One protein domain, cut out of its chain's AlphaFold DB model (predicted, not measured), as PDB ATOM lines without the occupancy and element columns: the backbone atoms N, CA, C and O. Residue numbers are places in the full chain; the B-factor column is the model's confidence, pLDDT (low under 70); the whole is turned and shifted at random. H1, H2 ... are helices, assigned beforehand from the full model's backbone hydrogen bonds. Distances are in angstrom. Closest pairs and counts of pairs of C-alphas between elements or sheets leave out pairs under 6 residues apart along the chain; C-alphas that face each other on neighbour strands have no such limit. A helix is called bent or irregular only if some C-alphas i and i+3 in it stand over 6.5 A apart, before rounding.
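AT A GLANCE: This is residues 8 to 203 of the 1010 residues of the protein "Mediator of RNA polymerase II transcription subunit 5" of Candida auris (UniProt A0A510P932). Look along the longest axis of these atoms and you will find a chain of helices wound as a solenoid, from H1 and H2 side by side at one end to H11 at the other, and between these ends the helices make two rows, H3, H5, the bent H7 and H9 in one and H4, H6, H8 and H10 in the other. The early turns, H1 to H5, are irregularly crossed, while H7b, H8, H9 and H10 run side by side as an up-and-down bundle of four, each against the one before it. The printed part has 196 residues with eleven named helices, H1 to H11 in order, and no named strand; its class is all helix. The whole is compact, with a radius of gyration of the C-alphas of 17.8 A, yet elongated in outline, spanning 56 by 34 by 27 A.

IN THESE COORDINATES: Find C-alpha 8 at (-28.843, 77.773, 95.488), where H1 begins; it covers residues 8 to 16. Next come H2, residues 21 to 32, 16.4 A long, and H3, residues 39 to 47. H4, residues 53 to 67, measures 21.8 A and is only just irregular, with C-alphas 54 and 57 at 7.0 A. After H5, residues 71 to 79, H6 takes residues 86 to 102 over 24.3 A, with a kink of 46 degrees near residue 96; it is irregular, C-alphas 98 and 101 being 7.7 A apart. H7, residues 105 to 127, was assigned as one helix by its hydrogen bonds but is bent, with C-alphas 113 and 116 at 6.9 A; its arms are H7a, residues 105 to 113, and H7b, residues 116 to 127, at a shallow tilt of 25 degrees. H8, residues 133 to 156, is the longest helix; from C-alpha 133 at (-5.037, 64.217, 108.045) it runs 32.1 A, with a kink of 63 degrees near residue 150, and is irregular, C-alphas 152 and 155 being 8.4 A apart. H9 follows at residues 159 to 175, 24.3 A, then H10 at residues 179 to 189, and H11 at residues 195 to 202 ends at C-alpha 202, (5.661, 78.061, 126.536).

HOW THE PARTS SIT: Begin at H3 and H4, the hubs, which touch four helices each. H1 touches H3 at a shallow tilt of 20 degrees, the same way, with the closest C-alphas, Glu 8 and Ala 45, 5.0 A apart. With residues 21 to 25 alone H2 touches H4, closest at the C-alphas of Pro 21 and Phe 62, 5.0 A. H3 and H5 touch about perpendicular, at 85 degrees, closest at the C-alphas of Asp 39 and Arg 76, 5.6 A. H5 touches H7a at the C-alphas of Val 71 and Val 107, their closest, 5.3 A. H6 and H8 touch the same way at a shallow tilt of 15 degrees, closest at the C-alphas of Lys 97 and Leu 145, 5.5 A. H7b and H8 form a hairpin, closest at the C-alphas of Thr 120 and Ile 142, 7.3 A, and H9 and H10 form another, closest at those of Leu 173 and Leu 182, 5.6 A. H9 and H11 only just touch, with 3 pairs of C-alphas within 8 A, closest at Gly 171 and Leu 202, 7.2 A. H1 and H11 are apart. Every O i to N i+4 pair is within hydrogen-bond range in H1, H2, H3, H5, H7a, H7b and H10, against 9 of 11 in H4, 10 of 13 in H6, 18 of 20 in H8, 11 of 13 in H9 and 2 of 4 in H11.

THE WHOLE: The two C-alphas farthest apart are those of Lys 17 and His 203, 57.4 A. The printed part has no cut, and no link between the helices is long. Mean pLDDT of the printed part is 79.7; look for values under 70 at residues 128 to 131, 160 to 161, 176 and 191 to 203.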
ATOM      1  N   GLU A   8     -29.617  78.728  96.268       81.62
ATOM      2  CA  GLU A   8     -28.843  77.773  95.488       81.62
ATOM      3  C   GLU A   8     -29.195  77.842  93.994       81.62
ATOM      4  O   GLU A   8     -28.305  77.919  93.145       81.62
ATOM      5  N   LYS A   9     -30.488  77.941  93.648       81.56
ATOM      6  CA  LYS A   9     -30.917  78.159  92.256       81.56
ATOM      7  C   LYS A   9     -30.440  79.508  91.726       81.56
ATOM      8  O   LYS A   9     -30.036  79.581  90.567       81.56
ATOM      9  N   LEU A  10     -30.461  80.565  92.545       84.00
ATOM     10  CA  LEU A  10     -29.936  81.874  92.148       84.00
ATOM     11  C   LEU A  10     -28.433  81.798  91.842       84.00
ATOM     12  O   LEU A  10     -28.014  82.313  90.807       84.00
ATOM     13  N   VAL A  11     -27.637  81.131  92.683       84.12
ATOM     14  CA  VAL A  11     -26.197  80.934  92.459       84.12
ATOM     15  C   VAL A  11     -25.956  80.110  91.193       84.12
ATOM     16  O   VAL A  11     -25.228  80.564  90.315       84.12
ATOM     17  N   GLN A  12     -26.621  78.962  91.023       83.88
ATOM     18  CA  GLN A  12     -26.427  78.097  89.850       83.88
ATOM     19  C   GLN A  12     -26.819  78.781  88.532       83.88
ATOM     20  O   GLN A  12     -26.074  78.722  87.551       83.88
ATOM     21  N   VAL A  13     -27.951  79.495  88.507       83.69
ATOM     22  CA  VAL A  13     -28.370  80.278  87.331       83.69
ATOM     23  C   VAL A  13     -27.396  81.427  87.066       83.69
ATOM     24  O   VAL A  13     -27.077  81.700  85.909       83.69
ATOM     25  N   SER A  14     -26.885  82.073  88.118       85.81
ATOM     26  CA  SER A  14     -25.936  83.182  87.982       85.81
ATOM     27  C   SER A  14     -24.571  82.734  87.467       85.81
ATOM     28  O   SER A  14     -23.980  83.421  86.634       85.81
ATOM     29  N   LEU A  15     -24.109  81.556  87.897       85.06
ATOM     30  CA  LEU A  15     -22.892  80.921  87.394       85.06
ATOM     31  C   LEU A  15     -23.052  80.473  85.937       85.06
ATOM     32  O   LEU A  15     -22.159  80.711  85.127       85.06
ATOM     33  N   GLY A  16     -24.196  79.879  85.579       80.50
ATOM     34  CA  GLY A  16     -24.489  79.471  84.201       80.50
ATOM     35  C   GLY A  16     -24.550  80.647  83.220       80.50
ATOM     36  O   GLY A  16     -24.080  80.529  82.093       80.50
ATOM     37  N   LYS A  17     -25.073  81.797  83.663       82.44
ATOM     38  CA  LYS A  17     -25.174  83.030  82.863       82.44
ATOM     39  C   LYS A  17     -23.959  83.961  82.970       82.44
ATOM     40  O   LYS A  17     -23.995  85.036  82.383       82.44
ATOM     41  N   LYS A  18     -22.915  83.588  83.723       82.81
ATOM     42  CA  LYS A  18     -21.714  84.412  83.974       82.81
ATOM     43  C   LYS A  18     -22.037  85.854  84.411       82.81
ATOM     44  O   LYS A  18     -21.449  86.814  83.918       82.81
ATOM     45  N   LEU A  19     -22.994  86.015  85.327       87.31
ATOM     46  CA  LEU A  19     -23.378  87.334  85.846       87.31
ATOM     47  C   LEU A  19     -22.204  88.036  86.546       87.31
ATOM     48  O   LEU A  19     -21.374  87.390  87.184       87.31
ATOM     49  N   SER A  20     -22.157  89.370  86.473       87.44
ATOM     50  CA  SER A  20     -21.150  90.143  87.206       87.44
ATOM     51  C   SER A  20     -21.422  90.114  88.722       87.44
ATOM     52  O   SER A  20     -22.589  90.110  89.133       87.44
ATOM     53  N   PRO A  21     -20.388  90.154  89.588       87.25
ATOM     54  CA  PRO A  21     -20.581  90.073  91.039       87.25
ATOM     55  C   PRO A  21     -21.491  91.163  91.622       87.25
ATOM     56  O   PRO A  21     -22.299  90.888  92.504       87.25
ATOM     57  N   LYS A  22     -21.443  92.388  91.080       84.75
ATOM     58  CA  LYS A  22     -22.345  93.484  91.482       84.75
ATOM     59  C   LYS A  22     -23.806  93.198  91.116       84.75
ATOM     60  O   LYS A  22     -24.708  93.470  91.909       84.75
ATOM     61  N   ALA A  23     -24.048  92.638  89.929       84.75
ATOM     62  CA  ALA A  23     -25.391  92.267  89.496       84.75
ATOM     63  C   ALA A  23     -25.951  91.113  90.342       84.75
ATOM     64  O   ALA A  23     -27.112  91.169  90.750       84.75
ATOM     65  N   PHE A  24     -25.114  90.123  90.676       90.38
ATOM     66  CA  PHE A  24     -25.474  89.028  91.578       90.38
ATOM     67  C   PHE A  24     -25.903  89.540  92.960       90.38
ATOM     68  O   PHE A  24     -26.995  89.216  93.419       90.38
ATOM     69  N   VAL A  25     -25.097  90.400  93.591       87.81
ATOM     70  CA  VAL A  25     -25.407  90.978  94.910       87.81
ATOM     71  C   VAL A  25     -26.726  91.765  94.887       87.81
ATOM     72  O   VAL A  25     -27.543  91.630  95.797       87.81
ATOM     73  N   SER A  26     -27.000  92.518  93.816       85.38
ATOM     74  CA  SER A  26     -28.285  93.215  93.643       85.38
ATOM     75  C   SER A  26     -29.474  92.250  93.535       85.38
ATOM     76  O   SER A  26     -30.543  92.513  94.092       85.38
ATOM     77  N   MET A  27     -29.310  91.121  92.836       83.56
ATOM     78  CA  MET A  27     -30.344  90.084  92.740       83.56
ATOM     79  C   MET A  27     -30.554  89.356  94.069       83.56
ATOM     80  O   MET A  27     -31.702  89.122  94.446       83.56
ATOM     81  N   LEU A  28     -29.476  89.066  94.800       86.38
ATOM     82  CA  LEU A  28     -29.536  88.456  96.125       86.38
ATOM     83  C   LEU A  28     -30.282  89.363  97.115       86.38
ATOM     84  O   LEU A  28     -31.209  88.908  97.777       86.38
ATOM     85  N   ALA A  29     -29.996  90.669  97.119       83.81
ATOM     86  CA  ALA A  29     -30.715  91.641  97.946       83.81
ATOM     87  C   ALA A  29     -32.212  91.750  97.586       83.81
ATOM     88  O   ALA A  29     -33.058  91.993  98.448       83.81
ATOM     89  N   LYS A  30     -32.576  91.569  96.306       83.56
ATOM     90  CA  LYS A  30     -33.986  91.501  95.876       83.56
ATOM     91  C   LYS A  30     -34.665  90.206  96.324       83.56
ATOM     92  O   LYS A  30     -35.866  90.237  96.591       83.56
ATOM     93  N   LEU A  31     -33.928  89.097  96.386       84.00
ATOM     94  CA  LEU A  31     -34.426  87.810  96.865       84.00
ATOM     95  C   LEU A  31     -34.655  87.842  98.383       84.00
ATOM     96  O   LEU A  31     -35.743  87.486  98.827       84.00
ATOM     97  N   GLU A  32     -33.707  88.388  99.149       80.94
ATOM     98  CA  GLU A  32     -33.824  88.557 100.608       80.94
ATOM     99  C   GLU A  32     -35.034  89.402 101.021       80.94
ATOM    100  O   GLU A  32     -35.675  89.129 102.033       80.94
ATOM    101  N   LYS A  33     -35.402  90.409 100.217       80.06
ATOM    102  CA  LYS A  33     -36.610  91.217 100.455       80.06
ATOM    103  C   LYS A  33     -37.916  90.446 100.247       80.06
ATOM    104  O   LYS A  33     -38.951  90.889 100.736       80.06
ATOM    105  N   LYS A  34     -37.894  89.348  99.486       78.38
ATOM    106  CA  LYS A  34     -39.075  88.519  99.196       78.38
ATOM    107  C   LYS A  34     -39.207  87.340 100.157       78.38
ATOM    108  O   LYS A  34     -40.330  86.984 100.495       78.38
ATOM    109  N   ALA A  35     -38.090  86.752 100.578       76.31
ATOM    110  CA  ALA A  35     -38.043  85.674 101.557       76.31
ATOM    111  C   ALA A  35     -36.741  85.771 102.378       76.31
ATOM    112  O   ALA A  35     -35.672  85.913 101.780       76.31
ATOM    113  N   PRO A  36     -36.798  85.697 103.722       76.81
ATOM    114  CA  PRO A  36     -35.599  85.723 104.551       76.81
ATOM    115  C   PRO A  36     -34.761  84.459 104.316       76.81
ATOM    116  O   PRO A  36     -35.262  83.343 104.431       76.81
ATOM    117  N   ILE A  37     -33.480  84.648 103.999       83.19
ATOM    118  CA  ILE A  37     -32.512  83.577 103.743       83.19
ATOM    119  C   ILE A  37     -31.777  83.250 105.045       83.19
ATOM    120  O   ILE A  37     -31.227  84.150 105.685       83.19
ATOM    121  N   SER A  38     -31.719  81.968 105.419       84.31
ATOM    122  CA  SER A  38     -30.913  81.535 106.568       84.31
ATOM    123  C   SER A  38     -29.409  81.608 106.267       84.31
ATOM    124  O   SER A  38     -28.979  81.318 105.152       84.31
ATOM    125  N   ASP A  39     -28.592  81.955 107.265       83.56
ATOM    126  CA  ASP A  39     -27.133  82.060 107.094       83.56
ATOM    127  C   ASP A  39     -26.501  80.734 106.629       83.56
ATOM    128  O   ASP A  39     -25.616  80.740 105.778       83.56
ATOM    129  N   ASN A  40     -27.004  79.590 107.107       82.50
ATOM    130  CA  ASN A  40     -26.525  78.266 106.689       82.50
ATOM    131  C   ASN A  40     -26.802  77.995 105.202       82.50
ATOM    132  O   ASN A  40     -25.929  77.499 104.491       82.50
ATOM    133  N   GLU A  41     -28.004  78.334 104.723       83.31
ATOM    134  CA  GLU A  41     -28.372  78.177 103.309       83.31
ATOM    135  C   GLU A  41     -27.528  79.097 102.417       83.31
ATOM    136  O   GLU A  41     -27.044  78.680 101.367       83.31
ATOM    137  N   LEU A  42     -27.289  80.333 102.865       84.44
ATOM    138  CA  LEU A  42     -26.463  81.305 102.154       84.44
ATOM    139  C   LEU A  42     -25.000  80.853 102.042       84.44
ATOM    140  O   LEU A  42     -24.411  80.906 100.961       84.44
ATOM    141  N   VAL A  43     -24.418  80.414 103.157       84.19
ATOM    142  CA  VAL A  43     -23.016  79.989 103.228       84.19
ATOM    143  C   VAL A  43     -22.791  78.711 102.431       84.19
ATOM    144  O   VAL A  43     -21.830  78.647 101.666       84.19
ATOM    145  N   SER A  44     -23.697  77.735 102.526       84.81
ATOM    146  CA  SER A  44     -23.624  76.530 101.696       84.81
ATOM    147  C   SER A  44     -23.739  76.868 100.206       84.81
ATOM    148  O   SER A  44     -22.926  76.407  99.410       84.81
ATOM    149  N   ALA A  45     -24.653  77.756  99.807       83.88
ATOM    150  CA  ALA A  45     -24.785  78.134  98.400       83.88
ATOM    151  C   ALA A  45     -23.553  78.886  97.850       83.88
ATOM    152  O   ALA A  45     -23.208  78.730  96.677       83.88
ATOM    153  N   LEU A  46     -22.881  79.712  98.660       84.31
ATOM    154  CA  LEU A  46     -21.761  80.549  98.209       84.31
ATOM    155  C   LEU A  46     -20.381  79.897  98.345       84.31
ATOM    156  O   LEU A  46     -19.494  80.232  97.560       84.31
ATOM    157  N   LEU A  47     -20.177  79.013  99.325       84.88
ATOM    158  CA  LEU A  47     -18.847  78.502  99.670       84.88
ATOM    159  C   LEU A  47     -18.655  77.000  99.414       84.88
ATOM    160  O   LEU A  47     -17.505  76.557  99.380       84.88
ATOM    161  N   THR A  48     -19.723  76.224  99.186       85.00
ATOM    162  CA  THR A  48     -19.598  74.805  98.817       85.00
ATOM    163  C   THR A  48     -18.975  74.655  97.427       85.00
ATOM    164  O   THR A  48     -19.372  75.330  96.473       85.00
ATOM    165  N   VAL A  49     -17.997  73.750  97.311       79.81
ATOM    166  CA  VAL A  49     -17.276  73.483  96.057       79.81
ATOM    167  C   VAL A  49     -18.248  72.947  94.988       79.81
ATOM    168  O   VAL A  49     -18.858  71.897  95.195       79.81
ATOM    169  N   PRO A  50     -18.399  73.618  93.828       76.50
ATOM    170  CA  PRO A  50     -19.263  73.155  92.755       76.50
ATOM    171  C   PRO A  50     -18.657  71.930  92.056       76.50
ATOM    172  O   PRO A  50     -17.438  71.785  91.964       76.50
ATOM    173  N   SER A  51     -19.513  71.078  91.483       70.25
ATOM    174  CA  SER A  51     -19.090  69.887  90.722       70.25
ATOM    175  C   SER A  51     -18.207  70.227  89.513       70.25
ATOM    176  O   SER A  51     -17.360  69.434  89.113       70.25
ATOM    177  N   ASP A  52     -18.383  71.424  88.947       74.50
ATOM    178  CA  ASP A  52     -17.579  71.971  87.856       74.50
ATOM    179  C   ASP A  52     -16.603  73.027  88.398       74.50
ATOM    180  O   ASP A  52     -16.981  74.167  88.693       74.50
ATOM    181  N   ARG A  53     -15.322  72.651  88.510       75.81
ATOM    182  CA  ARG A  53     -14.258  73.515  89.054       75.81
ATOM    183  C   ARG A  53     -14.035  74.796  88.249       75.81
ATOM    184  O   ARG A  53     -13.506  75.755  88.810       75.81
ATOM    185  N   SER A  54     -14.453  74.858  86.982       74.44
ATOM    186  CA  SER A  54     -14.315  76.074  86.169       74.44
ATOM    187  C   SER A  54     -15.158  77.242  86.707       74.44
ATOM    188  O   SER A  54     -14.798  78.406  86.524       74.44
ATOM    189  N   LYS A  55     -16.238  76.947  87.448       80.00
ATOM    190  CA  LYS A  55     -17.171  77.937  88.020       80.00
ATOM    191  C   LYS A  55     -16.782  78.426  89.417       80.00
ATOM    192  O   LYS A  55     -17.292  79.454  89.862       80.00
ATOM    193  N   LEU A  56     -15.841  77.744  90.076       81.06
ATOM    194  CA  LEU A  56     -15.402  78.022  91.448       81.06
ATOM    195  C   LEU A  56     -14.913  79.469  91.621       81.06
ATOM    196  O   LEU A  56     -15.296  80.157  92.566       81.06
ATOM    197  N   LYS A  57     -14.112  79.965  90.668       82.69
ATOM    198  CA  LYS A  57     -13.555  81.326  90.718       82.69
ATOM    199  C   LYS A  57     -14.653  82.395  90.737       82.69
ATOM    200  O   LYS A  57     -14.566  83.340  91.514       82.69
ATOM    201  N   LEU A  58     -15.688  82.242  89.908       84.94
ATOM    202  CA  LEU A  58     -16.787  83.208  89.820       84.94
ATOM    203  C   LEU A  58     -17.700  83.144  91.056       84.94
ATOM    204  O   LEU A  58     -18.101  84.182  91.577       84.94
ATOM    205  N   GLN A  59     -17.965  81.942  91.578       86.56
ATOM    206  CA  GLN A  59     -18.740  81.751  92.810       86.56
ATOM    207  C   GLN A  59     -18.065  82.427  94.013       86.56
ATOM    208  O   GLN A  59     -18.706  83.119  94.800       86.56
ATOM    209  N   TYR A  60     -16.742  82.322  94.105       86.50
ATOM    210  CA  TYR A  60     -15.956  82.993  95.136       86.50
ATOM    211  C   TYR A  60     -15.891  84.514  94.969       86.50
ATOM    212  O   TYR A  60     -15.938  85.242  95.962       86.50
ATOM    213  N   GLN A  61     -15.893  85.020  93.735       85.31
ATOM    214  CA  GLN A  61     -16.062  86.455  93.488       85.31
ATOM    215  C   GLN A  61     -17.434  86.967  93.950       85.31
ATOM    216  O   GLN A  61     -17.523  88.093  94.439       85.31
ATOM    217  N   PHE A  62     -18.494  86.155  93.862       89.62
ATOM    218  CA  PHE A  62     -19.801  86.494  94.436       89.62
ATOM    219  C   PHE A  62     -19.752  86.578  95.964       89.62
ATOM    220  O   PHE A  62     -20.278  87.538  96.530       89.62
ATOM    221  N   ALA A  63     -19.075  85.635  96.625       86.56
ATOM    222  CA  ALA A  63     -18.904  85.641  98.078       86.56
ATOM    223  C   ALA A  63     -18.128  86.879  98.573       86.56
ATOM    224  O   ALA A  63     -18.554  87.538  99.523       86.56
ATOM    225  N   ILE A  64     -17.035  87.250  97.894       86.50
ATOM    226  CA  ILE A  64     -16.245  88.448  98.226       86.50
ATOM    227  C   ILE A  64     -17.053  89.727  97.981       86.50
ATOM    228  O   ILE A  64     -17.048  90.634  98.815       86.50
ATOM    229  N   ALA A  65     -17.770  89.812  96.855       86.88
ATOM    230  CA  ALA A  65     -18.620  90.962  96.562       86.88
ATOM    231  C   ALA A  65     -19.720  91.134  97.619       86.88
ATOM    232  O   ALA A  65     -19.945  92.251  98.076       86.88
ATOM    233  N   PHE A  66     -20.338  90.037  98.065       88.25
ATOM    234  CA  PHE A  66     -21.324  90.049  99.143       88.25
ATOM    235  C   PHE A  66     -20.727  90.519 100.481       88.25
ATOM    236  O   PHE A  66     -21.315  91.377 101.145       88.25
ATOM    237  N   ALA A  67     -19.539  90.026 100.851       86.69
ATOM    238  CA  ALA A  67     -18.833  90.457 102.060       86.69
ATOM    239  C   ALA A  67     -18.499  91.963 102.036       86.69
ATOM    240  O   ALA A  67     -18.655  92.660 103.037       86.69
ATOM    241  N   ASN A  68     -18.114  92.494 100.873       87.31
ATOM    242  CA  ASN A  68     -17.739  93.897 100.690       87.31
ATOM    243  C   ASN A  68     -18.901  94.908 100.746       87.31
ATOM    244  O   ASN A  68     -18.646  96.120 100.767       87.31
ATOM    245  N   GLU A  69     -20.155  94.459 100.774       85.69
ATOM    246  CA  GLU A  69     -21.311  95.339 100.990       85.69
ATOM    247  C   GLU A  69     -21.458  95.767 102.458       85.69
ATOM    248  O   GLU A  69     -22.035  96.818 102.730       85.69
ATOM    249  N   GLY A  70     -20.899  95.014 103.415       84.81
ATOM    250  CA  GLY A  70     -20.956  95.401 104.822       84.81
ATOM    251  C   GLY A  70     -20.420  94.364 105.807       84.81
ATOM    252  O   GLY A  70     -20.304  93.171 105.522       84.81
ATOM    253  N   VAL A  71     -20.136  94.835 107.024       86.25
ATOM    254  CA  VAL A  71     -19.655  93.998 108.135       86.25
ATOM    255  C   VAL A  71     -20.677  92.920 108.511       86.25
ATOM    256  O   VAL A  71     -20.294  91.778 108.760       86.25
ATOM    257  N   ASP A  72     -21.974  93.238 108.484       84.69
ATOM    258  CA  ASP A  72     -23.038  92.273 108.784       84.69
ATOM    259  C   ASP A  72     -23.088  91.127 107.761       84.69
ATOM    260  O   ASP A  72     -23.252  89.971 108.144       84.69
ATOM    261  N   ASN A  73     -22.838  91.403 106.478       86.50
ATOM    262  CA  ASN A  73     -22.758  90.368 105.441       86.50
ATOM    263  C   ASN A  73     -21.525  89.480 105.618       86.50
ATOM    264  O   ASN A  73     -21.598  88.266 105.442       86.50
ATOM    265  N   THR A  74     -20.402  90.066 106.035       85.75
ATOM    266  CA  THR A  74     -19.191  89.305 106.371       85.75
ATOM    267  C   THR A  74     -19.414  88.413 107.593       85.75
ATOM    268  O   THR A  74     -18.978  87.265 107.604       85.75
ATOM    269  N   ARG A  75     -20.149  88.894 108.607       86.50
ATOM    270  CA  ARG A  75     -20.566  88.077 109.757       86.50
ATOM    271  C   ARG A  75     -21.415  86.889 109.318       86.50
ATOM    272  O   ARG A  75     -21.117  85.772 109.728       86.50
ATOM    273  N   ARG A  76     -22.423  87.124 108.476       85.50
ATOM    274  CA  ARG A  76     -23.308  86.072 107.948       85.50
ATOM    275  C   ARG A  76     -22.559  85.055 107.085       85.50
ATOM    276  O   ARG A  76     -22.861  83.874 107.147       85.50
ATOM    277  N   LEU A  77     -21.549  85.488 106.325       86.00
ATOM    278  CA  LEU A  77     -20.719  84.592 105.513       86.00
ATOM    279  C   LEU A  77     -19.826  83.669 106.368       86.00
ATOM    280  O   LEU A  77     -19.536  82.544 105.973       86.00
ATOM    281  N   LEU A  78     -19.373  84.142 107.532       84.75
ATOM    282  CA  LEU A  78     -18.465  83.394 108.408       84.75
ATOM    283  C   LEU A  78     -19.185  82.573 109.486       84.75
ATOM    284  O   LEU A  78     -18.596  81.622 109.996       84.75
ATOM    285  N   SER A  79     -20.434  82.906 109.829       82.31
ATOM    286  CA  SER A  79     -21.176  82.298 110.947       82.31
ATOM    287  C   SER A  79     -21.376  80.787 110.805       82.31
ATOM    288  O   SER A  79     -21.376  80.079 111.810       82.31
ATOM    289  N   ALA A  80     -21.487  80.291 109.570       79.94
ATOM    290  CA  ALA A  80     -21.713  78.880 109.263       79.94
ATOM    291  C   ALA A  80     -20.514  78.191 108.585       79.94
ATOM    292  O   ALA A  80     -20.621  77.029 108.191       79.94
ATOM    293  N   LEU A  81     -19.359  78.858 108.459       85.38
ATOM    294  CA  LEU A  81     -18.190  78.309 107.754       85.38
ATOM    295  C   LEU A  81     -17.710  76.982 108.368       85.38
ATOM    296  O   LEU A  81     -17.370  76.052 107.644       85.38
ATOM    297  N   SER A  82     -17.741  76.871 109.699       82.38
ATOM    298  CA  SER A  82     -17.350  75.659 110.435       82.38
ATOM    299  C   SER A  82     -18.300  74.470 110.231       82.38
ATOM    300  O   SER A  82     -17.922  73.343 110.546       82.38
ATOM    301  N   THR A  83     -19.505  74.697 109.692       82.19
ATOM    302  CA  THR A  83     -20.503  73.646 109.418       82.19
ATOM    303  C   THR A  83     -20.344  72.996 108.040       82.19
ATOM    304  O   THR A  83     -20.959  71.961 107.787       82.19
ATOM    305  N   LEU A  84     -19.515  73.571 107.157       85.12
ATOM    306  CA  LEU A  84     -19.217  73.005 105.838       85.12
ATOM    307  C   LEU A  84     -18.253  71.816 105.937       85.12
ATOM    308  O   LEU A  84     -17.584  71.620 106.949       85.12
ATOM    309  N   ASP A  85     -18.130  71.041 104.864       86.25
ATOM    310  CA  ASP A  85     -17.110  70.000 104.768       86.25
ATOM    311  C   ASP A  85     -15.680  70.590 104.773       86.25
ATOM    312  O   ASP A  85     -15.446  71.750 104.415       86.25
ATOM    313  N   VAL A  86     -14.699  69.781 105.191       85.69
ATOM    314  CA  VAL A  86     -13.294  70.201 105.367       85.69
ATOM    315  C   VAL A  86     -12.677  70.705 104.055       85.69
ATOM    316  O   VAL A  86     -11.847  71.619 104.072       85.69
ATOM    317  N   GLN A  87     -13.100  70.161 102.910       84.88
ATOM    318  CA  GLN A  87     -12.607  70.571 101.598       84.88
ATOM    319  C   GLN A  87     -13.124  71.967 101.217       84.88
ATOM    320  O   GLN A  87     -12.323  72.813 100.814       84.88
ATOM    321  N   SER A  88     -14.414  72.252 101.414       86.56
ATOM    322  CA  SER A  88     -14.993  73.587 101.197       86.56
ATOM    323  C   SER A  88     -14.368  74.644 102.118       86.56
ATOM    324  O   SER A  88     -14.015  75.737 101.667       86.56
ATOM    325  N   GLN A  89     -14.129  74.303 103.390       89.31
ATOM    326  CA  GLN A  89     -13.415  75.175 104.332       89.31
ATOM    327  C   GLN A  89     -11.980  75.481 103.867       89.31
ATOM    328  O   GLN A  89     -11.517  76.623 103.943       89.31
ATOM    329  N   ARG A  90     -11.264  74.476 103.348       88.38
ATOM    330  CA  ARG A  90      -9.899  74.635 102.828       88.38
ATOM    331  C   ARG A  90      -9.835  75.536 101.603       88.38
ATOM    332  O   ARG A  90      -8.956  76.398 101.544       88.38
ATOM    333  N   GLU A  91     -10.730  75.352 100.642       86.12
ATOM    334  CA  GLU A  91     -10.757  76.184  99.436       86.12
ATOM    335  C   GLU A  91     -11.088  77.646  99.768       86.12
ATOM    336  O   GLU A  91     -10.453  78.554  99.229       86.12
ATOM    337  N   PHE A  92     -11.962  77.895 100.750       87.19
ATOM    338  CA  PHE A  92     -12.195  79.245 101.264       87.19
ATOM    339  C   PHE A  92     -10.928  79.877 101.870       87.19
ATOM    340  O   PHE A  92     -10.597  81.024 101.572       87.19
ATOM    341  N   VAL A  93     -10.165  79.139 102.685       88.81
ATOM    342  CA  VAL A  93      -8.900  79.645 103.257       88.81
ATOM    343  C   VAL A  93      -7.871  79.953 102.158       88.81
ATOM    344  O   VAL A  93      -7.171  80.966 102.223       88.81
ATOM    345  N   LEU A  94      -7.791  79.114 101.121       85.56
ATOM    346  CA  LEU A  94      -6.919  79.335  99.961       85.56
ATOM    347  C   LEU A  94      -7.339  80.550  99.127       85.56
ATOM    348  O   LEU A  94      -6.469  81.300  98.675       85.56
ATOM    349  N   LEU A  95      -8.645  80.764  98.954       84.69
ATOM    350  CA  LEU A  95      -9.197  81.970  98.342       84.69
ATOM    351  C   LEU A  95      -8.779  83.205  99.139       84.69
ATOM    352  O   LEU A  95      -8.184  84.124  98.578       84.69
ATOM    353  N   MET A  96      -9.032  83.210 100.450       85.00
ATOM    354  CA  MET A  96      -8.721  84.353 101.305       85.00
ATOM    355  C   MET A  96      -7.226  84.661 101.324       85.00
ATOM    356  O   MET A  96      -6.862  85.828 101.336       85.00
ATOM    357  N   LYS A  97      -6.344  83.660 101.213       83.69
ATOM    358  CA  LYS A  97      -4.897  83.887 101.061       83.69
ATOM    359  C   LYS A  97      -4.537  84.720  99.826       83.69
ATOM    360  O   LYS A  97      -3.559  85.462  99.876       83.69
ATOM    361  N   LYS A  98      -5.298  84.598  98.736       82.00
ATOM    362  CA  LYS A  98      -5.074  85.349  97.490       82.00
ATOM    363  C   LYS A  98      -5.813  86.686  97.472       82.00
ATOM    364  O   LYS A  98      -5.264  87.666  96.989       82.00
ATOM    365  N   GLU A  99      -7.030  86.726  98.009       82.38
ATOM    366  CA  GLU A  99      -7.984  87.809  97.746       82.38
ATOM    367  C   GLU A  99      -8.309  88.689  98.968       82.38
ATOM    368  O   GLU A  99      -9.066  89.646  98.823       82.38
ATOM    369  N   TYR A 100      -7.749  88.445 100.165       84.56
ATOM    370  CA  TYR A 100      -8.052  89.261 101.361       84.56
ATOM    371  C   TYR A 100      -7.801  90.767 101.159       84.56
ATOM    372  O   TYR A 100      -8.499  91.584 101.752       84.56
ATOM    373  N   ALA A 101      -6.842  91.141 100.302       82.69
ATOM    374  CA  ALA A 101      -6.523  92.534  99.983       82.69
ATOM    375  C   ALA A 101      -7.651  93.262  99.226       82.69
ATOM    376  O   ALA A 101      -7.678  94.488  99.190       82.69
ATOM    377  N   THR A 102      -8.594  92.523  98.634       84.88
ATOM    378  CA  THR A 102      -9.774  93.090  97.962       84.88
ATOM    379  C   THR A 102     -10.901  93.452  98.936       84.88
ATOM    380  O   THR A 102     -11.894  94.063  98.529       84.88
ATOM    381  N   LEU A 103     -10.773  93.092 100.220       85.56
ATOM    382  CA  LEU A 103     -11.728  93.477 101.253       85.56
ATOM    383  C   LEU A 103     -11.571  94.958 101.615       85.56
ATOM    384  O   LEU A 103     -10.469  95.446 101.856       85.56
ATOM    385  N   LYS A 104     -12.691  95.676 101.722       85.44
ATOM    386  CA  LYS A 104     -12.704  97.063 102.215       85.44
ATOM    387  C   LYS A 104     -12.229  97.109 103.673       85.44
ATOM    388  O   LYS A 104     -12.611  96.259 104.468       85.44
ATOM    389  N   GLU A 105     -11.492  98.150 104.061       83.44
ATOM    390  CA  GLU A 105     -10.888  98.312 105.401       83.44
ATOM    391  C   GLU A 105     -11.797  97.958 106.609       83.44
ATOM    392  O   GLU A 105     -11.356  97.188 107.464       83.44
ATOM    393  N   PRO A 106     -13.064  98.425 106.720       82.94
ATOM    394  CA  PRO A 106     -13.929  98.047 107.847       82.94
ATOM    395  C   PRO A 106     -14.319  96.560 107.835       82.94
ATOM    396  O   PRO A 106     -14.474  95.952 108.894       82.94
ATOM    397  N   VAL A 107     -14.439  95.961 106.648       87.50
ATOM    398  CA  VAL A 107     -14.704  94.530 106.466       87.50
ATOM    399  C   VAL A 107     -13.457  93.711 106.788       87.50
ATOM    400  O   VAL A 107     -13.558  92.712 107.492       87.50
ATOM    401  N   LEU A 108     -12.278  94.159 106.350       86.88
ATOM    402  CA  LEU A 108     -11.002  93.513 106.643       86.88
ATOM    403  C   LEU A 108     -10.706  93.507 108.149       86.88
ATOM    404  O   LEU A 108     -10.354  92.465 108.693       86.88
ATOM    405  N   ARG A 109     -10.912  94.631 108.850       85.12
ATOM    406  CA  ARG A 109     -10.741  94.695 110.315       85.12
ATOM    407  C   ARG A 109     -11.654  93.721 111.049       85.12
ATOM    408  O   ARG A 109     -11.195  93.028 111.952       85.12
ATOM    409  N   TYR A 110     -12.924  93.642 110.648       87.31
ATOM    410  CA  TYR A 110     -13.854  92.676 111.226       87.31
ATOM    411  C   TYR A 110     -13.461  91.231 110.895       87.31
ATOM    412  O   TYR A 110     -13.447  90.378 111.782       87.31
ATOM    413  N   PHE A 111     -13.110  90.955 109.635       88.69
ATOM    414  CA  PHE A 111     -12.658  89.641 109.191       88.69
ATOM    415  C   PHE A 111     -11.466  89.171 110.024       88.69
ATOM    416  O   PHE A 111     -11.486  88.053 110.513       88.69
ATOM    417  N   VAL A 112     -10.460  90.016 110.241       86.00
ATOM    418  CA  VAL A 112      -9.237  89.623 110.947       86.00
ATOM    419  C   VAL A 112      -9.447  89.501 112.459       86.00
ATOM    420  O   VAL A 112      -9.075  88.481 113.033       86.00
ATOM    421  N   ASN A 113     -10.047  90.501 113.112       84.25
ATOM    422  CA  ASN A 113     -10.083  90.557 114.582       84.25
ATOM    423  C   ASN A 113     -11.240  89.781 115.216       84.25
ATOM    424  O   ASN A 113     -11.122  89.361 116.363       84.25
ATOM    425  N   GLU A 114     -12.342  89.592 114.492       83.00
ATOM    426  CA  GLU A 114     -13.549  88.945 115.017       83.00
ATOM    427  C   GLU A 114     -13.848  87.663 114.238       83.00
ATOM    428  O   GLU A 114     -13.761  86.571 114.790       83.00
ATOM    429  N   GLY A 115     -14.135  87.765 112.936       83.50
ATOM    430  CA  GLY A 115     -14.666  86.650 112.147       83.50
ATOM    431  C   GLY A 115     -13.707  85.462 111.993       83.50
ATOM    432  O   GLY A 115     -14.012  84.343 112.403       83.50
ATOM    433  N   PHE A 116     -12.531  85.695 111.411       87.50
ATOM    434  CA  PHE A 116     -11.511  84.672 111.184       87.50
ATOM    435  C   PHE A 116     -10.873  84.206 112.495       87.50
ATOM    436  O   PHE A 116     -10.556  83.024 112.631       87.50
ATOM    437  N   ALA A 117     -10.745  85.094 113.486       82.31
ATOM    438  CA  ALA A 117     -10.320  84.737 114.837       82.31
ATOM    439  C   ALA A 117     -11.295  83.748 115.497       82.31
ATOM    440  O   ALA A 117     -10.863  82.680 115.932       82.31
ATOM    441  N   GLN A 118     -12.604  84.032 115.495       83.12
ATOM    442  CA  GLN A 118     -13.621  83.107 116.008       83.12
ATOM    443  C   GLN A 118     -13.620  81.779 115.258       83.12
ATOM    444  O   GLN A 118     -13.626  80.728 115.896       83.12
ATOM    445  N   TYR A 119     -13.582  81.814 113.924       86.69
ATOM    446  CA  TYR A 119     -13.523  80.600 113.114       86.69
ATOM    447  C   TYR A 119     -12.284  79.761 113.445       86.69
ATOM    448  O   TYR A 119     -12.391  78.553 113.640       86.69
ATOM    449  N   THR A 120     -11.119  80.401 113.585       84.88
ATOM    450  CA  THR A 120      -9.880  79.704 113.937       84.88
ATOM    451  C   THR A 120      -9.989  79.051 115.314       84.88
ATOM    452  O   THR A 120      -9.616  77.889 115.455       84.88
ATOM    453  N   ILE A 121     -10.552  79.746 116.310       79.88
ATOM    454  CA  ILE A 121     -10.770  79.208 117.664       79.88
ATOM    455  C   ILE A 121     -11.760  78.034 117.639       79.88
ATOM    456  O   ILE A 121     -11.509  76.999 118.257       79.88
ATOM    457  N   GLN A 122     -12.870  78.152 116.905       81.06
ATOM    458  CA  GLN A 122     -13.847  77.070 116.754       81.06
ATOM    459  C   GLN A 122     -13.226  75.849 116.068       81.06
ATOM    460  O   GLN A 122     -13.350  74.730 116.569       81.06
ATOM    461  N   PHE A 123     -12.497  76.051 114.970       84.25
ATOM    462  CA  PHE A 123     -11.818  74.970 114.262       84.25
ATOM    463  C   PHE A 123     -10.761  74.304 115.152       84.25
ATOM    464  O   PHE A 123     -10.709  73.078 115.250       84.25
ATOM    465  N   GLN A 124      -9.988  75.104 115.885       77.12
ATOM    466  CA  GLN A 124      -9.016  74.630 116.862       77.12
ATOM    467  C   GLN A 124      -9.668  73.796 117.972       77.12
ATOM    468  O   GLN A 124      -9.146  72.741 118.324       77.12
ATOM    469  N   SER A 125     -10.838  74.207 118.473       76.69
ATOM    470  CA  SER A 125     -11.594  73.424 119.457       76.69
ATOM    471  C   SER A 125     -12.023  72.052 118.907       76.69
ATOM    472  O   SER A 125     -11.979  71.049 119.619       76.69
ATOM    473  N   SER A 126     -12.345  71.977 117.609       76.69
ATOM    474  CA  SER A 126     -12.727  70.729 116.940       76.69
ATOM    475  C   SER A 126     -11.556  69.749 116.765       76.69
ATOM    476  O   SER A 126     -11.776  68.535 116.804       76.69
ATOM    477  N   LEU A 127     -10.314  70.248 116.655       74.75
ATOM    478  CA  LEU A 127      -9.105  69.418 116.544       74.75
ATOM    479  C   LEU A 127      -8.856  68.571 117.800       74.75
ATOM    480  O   LEU A 127      -8.283  67.492 117.691       74.75
ATOM    481  N   TYR A 128      -9.329  69.001 118.975       68.50
ATOM    482  CA  TYR A 128      -9.212  68.216 120.209       68.50
ATOM    483  C   TYR A 128     -10.092  66.958 120.228       68.50
ATOM    484  O   TYR A 128      -9.810  66.032 120.983       68.50
ATOM    485  N   SER A 129     -11.167  66.931 119.434       62.16
ATOM    486  CA  SER A 129     -12.165  65.852 119.456       62.16
ATOM    487  C   SER A 129     -11.864  64.712 118.470       62.16
ATOM    488  O   SER A 129     -12.167  63.560 118.767       62.16
ATOM    489  N   SER A 130     -11.241  65.008 117.318       62.66
ATOM    490  CA  SER A 130     -10.702  64.014 116.376       62.66
ATOM    491  C   SER A 130      -9.682  64.669 115.430       62.66
ATOM    492  O   SER A 130      -9.980  65.693 114.806       62.66
ATOM    493  N   ILE A 131      -8.491  64.075 115.295       69.75
ATOM    494  CA  ILE A 131      -7.461  64.519 114.344       69.75
ATOM    495  C   ILE A 131      -7.480  63.574 113.147       69.75
ATOM    496  O   ILE A 131      -7.117  62.410 113.271       69.75
ATOM    497  N   ASP A 132      -7.895  64.102 112.003       77.12
ATOM    498  CA  ASP A 132      -7.732  63.470 110.695       77.12
ATOM    499  C   ASP A 132      -6.712  64.272 109.869       77.12
ATOM    500  O   ASP A 132      -6.516  65.473 110.102       77.12
ATOM    501  N   ASP A 133      -6.060  63.624 108.907       76.50
ATOM    502  CA  ASP A 133      -5.037  64.217 108.045       76.50
ATOM    503  C   ASP A 133      -5.586  65.411 107.248       76.50
ATOM    504  O   ASP A 133      -4.885  66.417 107.085       76.50
ATOM    505  N   GLU A 134      -6.856  65.365 106.833       79.00
ATOM    506  CA  GLU A 134      -7.520  66.486 106.157       79.00
ATOM    507  C   GLU A 134      -7.692  67.703 107.078       79.00
ATOM    508  O   GLU A 134      -7.372  68.833 106.691       79.00
ATOM    509  N   LYS A 135      -8.110  67.483 108.333       82.50
ATOM    510  CA  LYS A 135      -8.244  68.552 109.339       82.50
ATOM    511  C   LYS A 135      -6.885  69.140 109.720       82.50
ATOM    512  O   LYS A 135      -6.764  70.357 109.876       82.50
ATOM    513  N   ARG A 136      -5.845  68.302 109.816       81.50
ATOM    514  CA  ARG A 136      -4.459  68.742 110.047       81.50
ATOM    515  C   ARG A 136      -3.954  69.611 108.894       81.50
ATOM    516  O   ARG A 136      -3.310  70.633 109.122       81.50
ATOM    517  N   ASN A 137      -4.267  69.235 107.658       83.00
ATOM    518  CA  ASN A 137      -3.887  70.010 106.481       83.00
ATOM    519  C   ASN A 137      -4.597  71.376 106.443       83.00
ATOM    520  O   ASN A 137      -3.952  72.404 106.216       83.00
ATOM    521  N   LEU A 138      -5.902  71.413 106.730       86.75
ATOM    522  CA  LEU A 138      -6.657  72.661 106.858       86.75
ATOM    523  C   LEU A 138      -6.074  73.567 107.955       86.75
ATOM    524  O   LEU A 138      -5.859  74.755 107.716       86.75
ATOM    525  N   TRP A 139      -5.717  73.005 109.113       87.62
ATOM    526  CA  TRP A 139      -5.074  73.750 110.199       87.62
ATOM    527  C   TRP A 139      -3.798  74.476 109.752       87.62
ATOM    528  O   TRP A 139      -3.612  75.659 110.037       87.62
ATOM    529  N   PHE A 140      -2.933  73.813 108.982       86.62
ATOM    530  CA  PHE A 140      -1.723  74.456 108.466       86.62
ATOM    531  C   PHE A 140      -2.029  75.588 107.484       86.62
ATOM    532  O   PHE A 140      -1.377  76.628 107.536       86.62
ATOM    533  N   HIS A 141      -3.035  75.426 106.625       87.12
ATOM    534  CA  HIS A 141      -3.466  76.487 105.714       87.12
ATOM    535  C   HIS A 141      -4.014  77.706 106.465       87.12
ATOM    536  O   HIS A 141      -3.696  78.836 106.092       87.12
ATOM    537  N   ILE A 142      -4.756  77.487 107.554       88.69
ATOM    538  CA  ILE A 142      -5.235  78.552 108.443       88.69
ATOM    539  C   ILE A 142      -4.049  79.321 109.049       88.69
ATOM    540  O   ILE A 142      -4.021  80.550 109.001       88.69
ATOM    541  N   LEU A 143      -3.019  78.621 109.537       87.38
ATOM    542  CA  LEU A 143      -1.810  79.252 110.088       87.38
ATOM    543  C   LEU A 143      -0.995  80.013 109.034       87.38
ATOM    544  O   LEU A 143      -0.447  81.076 109.326       87.38
ATOM    545  N   PHE A 144      -0.927  79.510 107.799       86.00
ATOM    546  CA  PHE A 144      -0.297  80.230 106.690       86.00
ATOM    547  C   PHE A 144      -1.070  81.496 106.301       86.00
ATOM    548  O   PHE A 144      -0.447  82.507 105.965       86.00
ATOM    549  N   LEU A 145      -2.406  81.463 106.352       88.38
ATOM    550  CA  LEU A 145      -3.228  82.653 106.137       88.38
ATOM    551  C   LEU A 145      -2.970  83.686 107.237       88.38
ATOM    552  O   LEU A 145      -2.684  84.835 106.914       88.38
ATOM    553  N   TRP A 146      -2.933  83.274 108.508       87.81
ATOM    554  CA  TRP A 146      -2.512  84.155 109.602       87.81
ATOM    555  C   TRP A 146      -1.118  84.744 109.382       87.81
ATOM    556  O   TRP A 146      -0.951  85.951 109.513       87.81
ATOM    557  N   GLY A 147      -0.131  83.939 108.975       83.38
ATOM    558  CA  GLY A 147       1.203  84.441 108.628       83.38
ATOM    559  C   GLY A 147       1.168  85.521 107.538       83.38
ATOM    560  O   GLY A 147       1.844  86.539 107.658       83.38
ATOM    561  N   THR A 148       0.320  85.336 106.523       85.19
ATOM    562  CA  THR A 148       0.125  86.295 105.421       85.19
ATOM    563  C   THR A 148      -0.555  87.584 105.898       85.19
ATOM    564  O   THR A 148      -0.149  88.675 105.501       85.19
ATOM    565  N   LEU A 149      -1.563  87.475 106.770       84.31
ATOM    566  CA  LEU A 149      -2.261  88.619 107.366       84.31
ATOM    567  C   LEU A 149      -1.342  89.428 108.290       84.31
ATOM    568  O   LEU A 149      -1.403  90.654 108.287       84.31
ATOM    569  N   ILE A 150      -0.463  88.766 109.043       82.88
ATOM    570  CA  ILE A 150       0.510  89.425 109.924       82.88
ATOM    571  C   ILE A 150       1.523  90.234 109.109       82.88
ATOM    572  O   ILE A 150       1.772  91.394 109.434       82.88
ATOM    573  N   ASP A 151       2.079  89.646 108.045       79.31
ATOM    574  CA  ASP A 151       3.078  90.314 107.205       79.31
ATOM    575  C   ASP A 151       2.502  91.547 106.488       79.31
ATOM    576  O   ASP A 151       3.158  92.584 106.416       79.31
ATOM    577  N   ASN A 152       1.277  91.440 105.959       79.38
ATOM    578  CA  ASN A 152       0.731  92.429 105.023       79.38
ATOM    579  C   ASN A 152      -0.324  93.364 105.634       79.38
ATOM    580  O   ASN A 152      -0.527  94.473 105.144       79.38
ATOM    581  N   SER A 153      -0.999  92.947 106.707       75.88
ATOM    582  CA  SER A 153      -2.095  93.691 107.350       75.88
ATOM    583  C   SER A 153      -1.922  93.808 108.867       75.88
ATOM    584  O   SER A 153      -2.886  94.076 109.580       75.88
ATOM    585  N   GLY A 154      -0.690  93.675 109.377       70.12
ATOM    586  CA  GLY A 154      -0.394  93.695 110.815       70.12
ATOM    587  C   GLY A 154      -0.873  94.943 111.572       70.12
ATOM    588  O   GLY A 154      -1.132  94.862 112.765       70.12
ATOM    589  N   ARG A 155      -1.061  96.084 110.890       73.25
ATOM    590  CA  ARG A 155      -1.629  97.316 111.482       73.25
ATOM    591  C   ARG A 155      -3.120  97.211 111.809       73.25
ATOM    592  O   ARG A 155      -3.597  97.942 112.670       73.25
ATOM    593  N   SER A 156      -3.843  96.340 111.112       73.00
ATOM    594  CA  SER A 156      -5.282  96.129 111.292       73.00
ATOM    595  C   SER A 156      -5.578  95.055 112.345       73.00
ATOM    596  O   SER A 156      -6.745  94.844 112.659       73.00
ATOM    597  N   ILE A 157      -4.544  94.396 112.891       80.88
ATOM    598  CA  ILE A 157      -4.647  93.366 113.930       80.88
ATOM    599  C   ILE A 157      -4.649  94.022 115.318       80.88
ATOM    600  O   ILE A 157      -3.700  94.705 115.702       80.88
ATOM    601  N   GLU A 158      -5.690  93.764 116.103       79.38
ATOM    602  CA  GLU A 158      -5.780  94.179 117.504       79.38
ATOM    603  C   GLU A 158      -4.883  93.286 118.373       79.38
ATOM    604  O   GLU A 158      -5.184  92.119 118.633       79.38
ATOM    605  N   GLN A 159      -3.755  93.846 118.824       73.12
ATOM    606  CA  GLN A 159      -2.683  93.110 119.508       73.12
ATOM    607  C   GLN A 159      -3.157  92.343 120.752       73.12
ATOM    608  O   GLN A 159      -2.741  91.202 120.957       73.12
ATOM    609  N   GLU A 160      -4.045  92.924 121.568       69.50
ATOM    610  CA  GLU A 160      -4.547  92.275 122.789       69.50
ATOM    611  C   GLU A 160      -5.350  91.001 122.491       69.50
ATOM    612  O   GLU A 160      -5.146  89.975 123.140       69.50
ATOM    613  N   ARG A 161      -6.210  91.031 121.466       69.31
ATOM    614  CA  ARG A 161      -7.039  89.882 121.064       69.31
ATOM    615  C   ARG A 161      -6.239  88.827 120.311       69.31
ATOM    616  O   ARG A 161      -6.423  87.627 120.521       69.31
ATOM    617  N   PHE A 162      -5.305  89.267 119.470       79.62
ATOM    618  CA  PHE A 162      -4.401  88.367 118.766       79.62
ATOM    619  C   PHE A 162      -3.490  87.607 119.736       79.62
ATOM    620  O   PHE A 162      -3.210  86.430 119.517       79.62
ATOM    621  N   ARG A 163      -3.078  88.235 120.845       75.00
ATOM    622  CA  ARG A 163      -2.216  87.614 121.855       75.00
ATOM    623  C   ARG A 163      -2.826  86.359 122.471       75.00
ATOM    624  O   ARG A 163      -2.146  85.338 122.522       75.00
ATOM    625  N   SER A 164      -4.085  86.398 122.910       71.50
ATOM    626  CA  SER A 164      -4.754  85.212 123.471       71.50
ATOM    627  C   SER A 164      -4.872  84.078 122.454       71.50
ATOM    628  O   SER A 164      -4.617  82.923 122.786       71.50
ATOM    629  N   PHE A 165      -5.189  84.413 121.202       77.75
ATOM    630  CA  PHE A 165      -5.274  83.443 120.113       77.75
ATOM    631  C   PHE A 165      -3.909  82.808 119.798       77.75
ATOM    632  O   PHE A 165      -3.788  81.585 119.743       77.75
ATOM    633  N   ALA A 166      -2.870  83.626 119.620       77.38
ATOM    634  CA  ALA A 166      -1.547  83.157 119.225       77.38
ATOM    635  C   ALA A 166      -0.935  82.216 120.273       77.38
ATOM    636  O   ALA A 166      -0.325  81.212 119.907       77.38
ATOM    637  N   MET A 167      -1.152  82.499 121.562       75.44
ATOM    638  CA  MET A 167      -0.713  81.634 122.659       75.44
ATOM    639  C   MET A 167      -1.377  80.251 122.614       75.44
ATOM    640  O   MET A 167      -0.695  79.232 122.724       75.44
ATOM    641  N   GLU A 168      -2.692  80.206 122.394       74.25
ATOM    642  CA  GLU A 168      -3.459  78.961 122.304       74.25
ATOM    643  C   GLU A 168      -3.055  78.159 121.048       74.25
ATOM    644  O   GLU A 168      -2.854  76.944 121.117       74.25
ATOM    645  N   ALA A 169      -2.850  78.823 119.903       75.50
ATOM    646  CA  ALA A 169      -2.399  78.197 118.655       75.50
ATOM    647  C   ALA A 169      -0.984  77.594 118.758       75.50
ATOM    648  O   ALA A 169      -0.748  76.479 118.282       75.50
ATOM    649  N   MET A 170      -0.044  78.291 119.410       78.25
ATOM    650  CA  MET A 170       1.307  77.774 119.667       78.25
ATOM    651  C   MET A 170       1.286  76.560 120.601       78.25
ATOM    652  O   MET A 170       1.953  75.565 120.315       78.25
ATOM    653  N   GLY A 171       0.473  76.600 121.664       74.44
ATOM    654  CA  GLY A 171       0.283  75.462 122.566       74.44
ATOM    655  C   GLY A 171      -0.233  74.213 121.843       74.44
ATOM    656  O   GLY A 171       0.217  73.102 122.127       74.44
ATOM    657  N   GLN A 172      -1.112  74.373 120.847       71.56
ATOM    658  CA  GLN A 172      -1.564  73.246 120.022       71.56
ATOM    659  C   GLN A 172      -0.511  72.720 119.062       71.56
ATOM    660  O   GLN A 172      -0.366  71.509 118.929       71.56
ATOM    661  N   LEU A 173       0.257  73.595 118.415       74.31
ATOM    662  CA  LEU A 173       1.344  73.164 117.533       74.31
ATOM    663  C   LEU A 173       2.420  72.368 118.282       74.31
ATOM    664  O   LEU A 173       2.949  71.403 117.729       74.31
ATOM    665  N   GLN A 174       2.682  72.724 119.543       75.75
ATOM    666  CA  GLN A 174       3.525  71.933 120.439       75.75
ATOM    667  C   GLN A 174       2.918  70.555 120.728       75.75
ATOM    668  O   GLN A 174       3.607  69.549 120.579       75.75
ATOM    669  N   ARG A 175       1.625  70.475 121.076       72.75
ATOM    670  CA  ARG A 175       0.944  69.186 121.321       72.75
ATOM    671  C   ARG A 175       0.887  68.287 120.083       72.75
ATOM    672  O   ARG A 175       0.954  67.072 120.214       72.75
ATOM    673  N   LEU A 176       0.786  68.876 118.891       69.94
ATOM    674  CA  LEU A 176       0.785  68.168 117.608       69.94
ATOM    675  C   LEU A 176       2.191  67.747 117.132       69.94
ATOM    676  O   LEU A 176       2.298  67.169 116.052       69.94
ATOM    677  N   ASN A 177       3.260  68.038 117.889       71.12
ATOM    678  CA  ASN A 177       4.658  67.798 117.496       71.12
ATOM    679  C   ASN A 177       5.044  68.420 116.133       71.12
ATOM    680  O   ASN A 177       5.945  67.947 115.443       71.12
ATOM    681  N   ALA A 178       4.385  69.510 115.729       74.81
ATOM    682  CA  ALA A 178       4.621  70.173 114.447       74.81
ATOM    683  C   ALA A 178       5.707  71.259 114.573       74.81
ATOM    684  O   ALA A 178       5.424  72.451 114.419       74.81
ATOM    685  N   THR A 179       6.948  70.850 114.857       72.44
ATOM    686  CA  THR A 179       8.095  71.732 115.168       72.44
ATOM    687  C   THR A 179       8.335  72.814 114.114       72.44
ATOM    688  O   THR A 179       8.447  73.991 114.451       72.44
ATOM    689  N   ASP A 180       8.309  72.455 112.830       70.88
ATOM    690  CA  ASP A 180       8.573  73.397 111.732       70.88
ATOM    691  C   ASP A 180       7.479  74.462 111.604       70.88
ATOM    692  O   ASP A 180       7.729  75.622 111.271       70.88
ATOM    693  N   LYS A 181       6.228  74.062 111.856       77.31
ATOM    694  CA  LYS A 181       5.052  74.937 111.758       77.31
ATOM    695  C   LYS A 181       4.934  75.834 112.989       77.31
ATOM    696  O   LYS A 181       4.551  76.994 112.845       77.31
ATOM    697  N   LEU A 182       5.332  75.330 114.158       76.00
ATOM    698  CA  LEU A 182       5.516  76.120 115.373       76.00
ATOM    699  C   LEU A 182       6.574  77.205 115.153       76.00
ATOM    700  O   LEU A 182       6.271  78.379 115.332       76.00
ATOM    701  N   ALA A 183       7.766  76.833 114.673       73.12
ATOM    702  CA  ALA A 183       8.844  77.779 114.388       73.12
ATOM    703  C   ALA A 183       8.428  78.833 113.345       73.12
ATOM    704  O   ALA A 183       8.728  80.021 113.494       73.12
ATOM    705  N   TYR A 184       7.686  78.421 112.309       80.19
ATOM    706  CA  TYR A 184       7.118  79.334 111.316       80.19
ATOM    707  C   TYR A 184       6.161  80.355 111.950       80.19
ATOM    708  O   TYR A 184       6.336  81.562 111.759       80.19
ATOM    709  N   PHE A 185       5.160  79.890 112.704       80.12
ATOM    710  CA  PHE A 185       4.145  80.765 113.289       80.12
ATOM    711  C   PHE A 185       4.726  81.662 114.391       80.12
ATOM    712  O   PHE A 185       4.389  82.845 114.460       80.12
ATOM    713  N   GLU A 186       5.662  81.154 115.195       75.62
ATOM    714  CA  GLU A 186       6.397  81.927 116.201       75.62
ATOM    715  C   GLU A 186       7.219  83.046 115.553       75.62
ATOM    716  O   GLU A 186       7.118  84.205 115.955       75.62
ATOM    717  N   LYS A 187       7.975  82.744 114.488       78.62
ATOM    718  CA  LYS A 187       8.743  83.756 113.748       78.62
ATOM    719  C   LYS A 187       7.843  84.859 113.194       78.62
ATOM    720  O   LYS A 187       8.226  86.024 113.246       78.62
ATOM    721  N   LYS A 188       6.672  84.499 112.658       78.56
ATOM    722  CA  LYS A 188       5.723  85.452 112.060       78.56
ATOM    723  C   LYS A 188       5.040  86.326 113.111       78.56
ATOM    724  O   LYS A 188       5.011  87.543 112.971       78.56
ATOM    725  N   SER A 189       4.552  85.724 114.189       76.00
ATOM    726  CA  SER A 189       3.846  86.422 115.272       76.00
ATOM    727  C   SER A 189       4.755  87.256 116.184       76.00
ATOM    728  O   SER A 189       4.264  88.164 116.852       76.00
ATOM    729  N   ARG A 190       6.077  87.025 116.172       71.75
ATOM    730  CA  ARG A 190       7.075  87.755 116.979       71.75
ATOM    731  C   ARG A 190       7.018  89.277 116.832       71.75
ATOM    732  O   ARG A 190       7.314  89.983 117.784       71.75
ATOM    733  N   ASN A 191       6.636  89.784 115.662       67.12
ATOM    734  CA  ASN A 191       6.531  91.229 115.429       67.12
ATOM    735  C   ASN A 191       5.323  91.867 116.138       67.12
ATOM    736  O   ASN A 191       5.303  93.080 116.324       67.12
ATOM    737  N   LEU A 192       4.323  91.063 116.514       68.81
ATOM    738  CA  LEU A 192       3.095  91.503 117.185       68.81
ATOM    739  C   LEU A 192       3.045  91.105 118.670       68.81
ATOM    740  O   LEU A 192       2.203  91.618 119.402       68.81
ATOM    741  N   LEU A 193       3.918  90.196 119.120       68.81
ATOM    742  CA  LEU A 193       3.976  89.694 120.496       68.81
ATOM    743  C   LEU A 193       5.271  90.151 121.181       68.81
ATOM    744  O   LEU A 193       6.362  89.838 120.713       68.81
ATOM    745  N   ASP A 194       5.166  90.827 122.329       58.09
ATOM    746  CA  ASP A 194       6.338  91.211 123.127       58.09
ATOM    747  C   ASP A 194       7.177  89.985 123.533       58.09
ATOM    748  O   ASP A 194       6.716  89.089 124.251       58.09
ATOM    749  N   THR A 195       8.448  89.985 123.108       49.53
ATOM    750  CA  THR A 195       9.420  88.875 123.201       49.53
ATOM    751  C   THR A 195       9.592  88.257 124.594       49.53
ATOM    752  O   THR A 195      10.022  87.113 124.702       49.53
ATOM    753  N   ILE A 196       9.276  88.997 125.659       46.09
ATOM    754  CA  ILE A 196       9.507  88.585 127.053       46.09
ATOM    755  C   ILE A 196       8.430  87.594 127.534       46.09
ATOM    756  O   ILE A 196       8.712  86.717 128.346       46.09
ATOM    757  N   ASN A 197       7.209  87.669 126.995       45.50
ATOM    758  CA  ASN A 197       6.079  86.883 127.500       45.50
ATOM    759  C   ASN A 197       5.884  85.535 126.785       45.50
ATOM    760  O   ASN A 197       5.361  84.598 127.387       45.50
ATOM    761  N   VAL A 198       6.331  85.412 125.529       50.12
ATOM    762  CA  VAL A 198       6.182  84.183 124.721       50.12
ATOM    763  C   VAL A 198       7.073  83.057 125.258       50.12
ATOM    764  O   VAL A 198       6.612  81.931 125.426       50.12
ATOM    765  N   ALA A 199       8.317  83.373 125.637       49.19
ATOM    766  CA  ALA A 199       9.245  82.405 126.227       49.19
ATOM    767  C   ALA A 199       8.792  81.919 127.619       49.19
ATOM    768  O   ALA A 199       8.935  80.742 127.939       49.19
ATOM    769  N   HIS A 200       8.197  82.806 128.427       47.50
ATOM    770  CA  HIS A 200       7.727  82.481 129.779       47.50
ATOM    771  C   HIS A 200       6.477  81.583 129.775       47.50
ATOM    772  O   HIS A 200       6.283  80.774 130.682       47.50
ATOM    773  N   CYS A 201       5.605  81.712 128.774       43.81
ATOM    774  CA  CYS A 201       4.344  80.969 128.737       43.81
ATOM    775  C   CYS A 201       4.462  79.576 128.091       43.81
ATOM    776  O   CYS A 201       3.673  78.697 128.421       43.81
ATOM    777  N   LEU A 202       5.440  79.357 127.200       48.62
ATOM    778  CA  LEU A 202       5.661  78.061 126.536       48.62
ATOM    779  C   LEU A 202       6.445  77.062 127.408       48.62
ATOM    780  O   LEU A 202       6.388  75.857 127.166       48.62
ATOM    781  N   HIS A 203       7.138  77.548 128.443       51.22
ATOM    782  CA  HIS A 203       7.915  76.731 129.376       51.22
ATOM    783  C   HIS A 203       7.737  77.215 130.827       51.22
ATOM    784  O   HIS A 203       8.627  77.882 131.362       51.22
TER     785      HIS A 203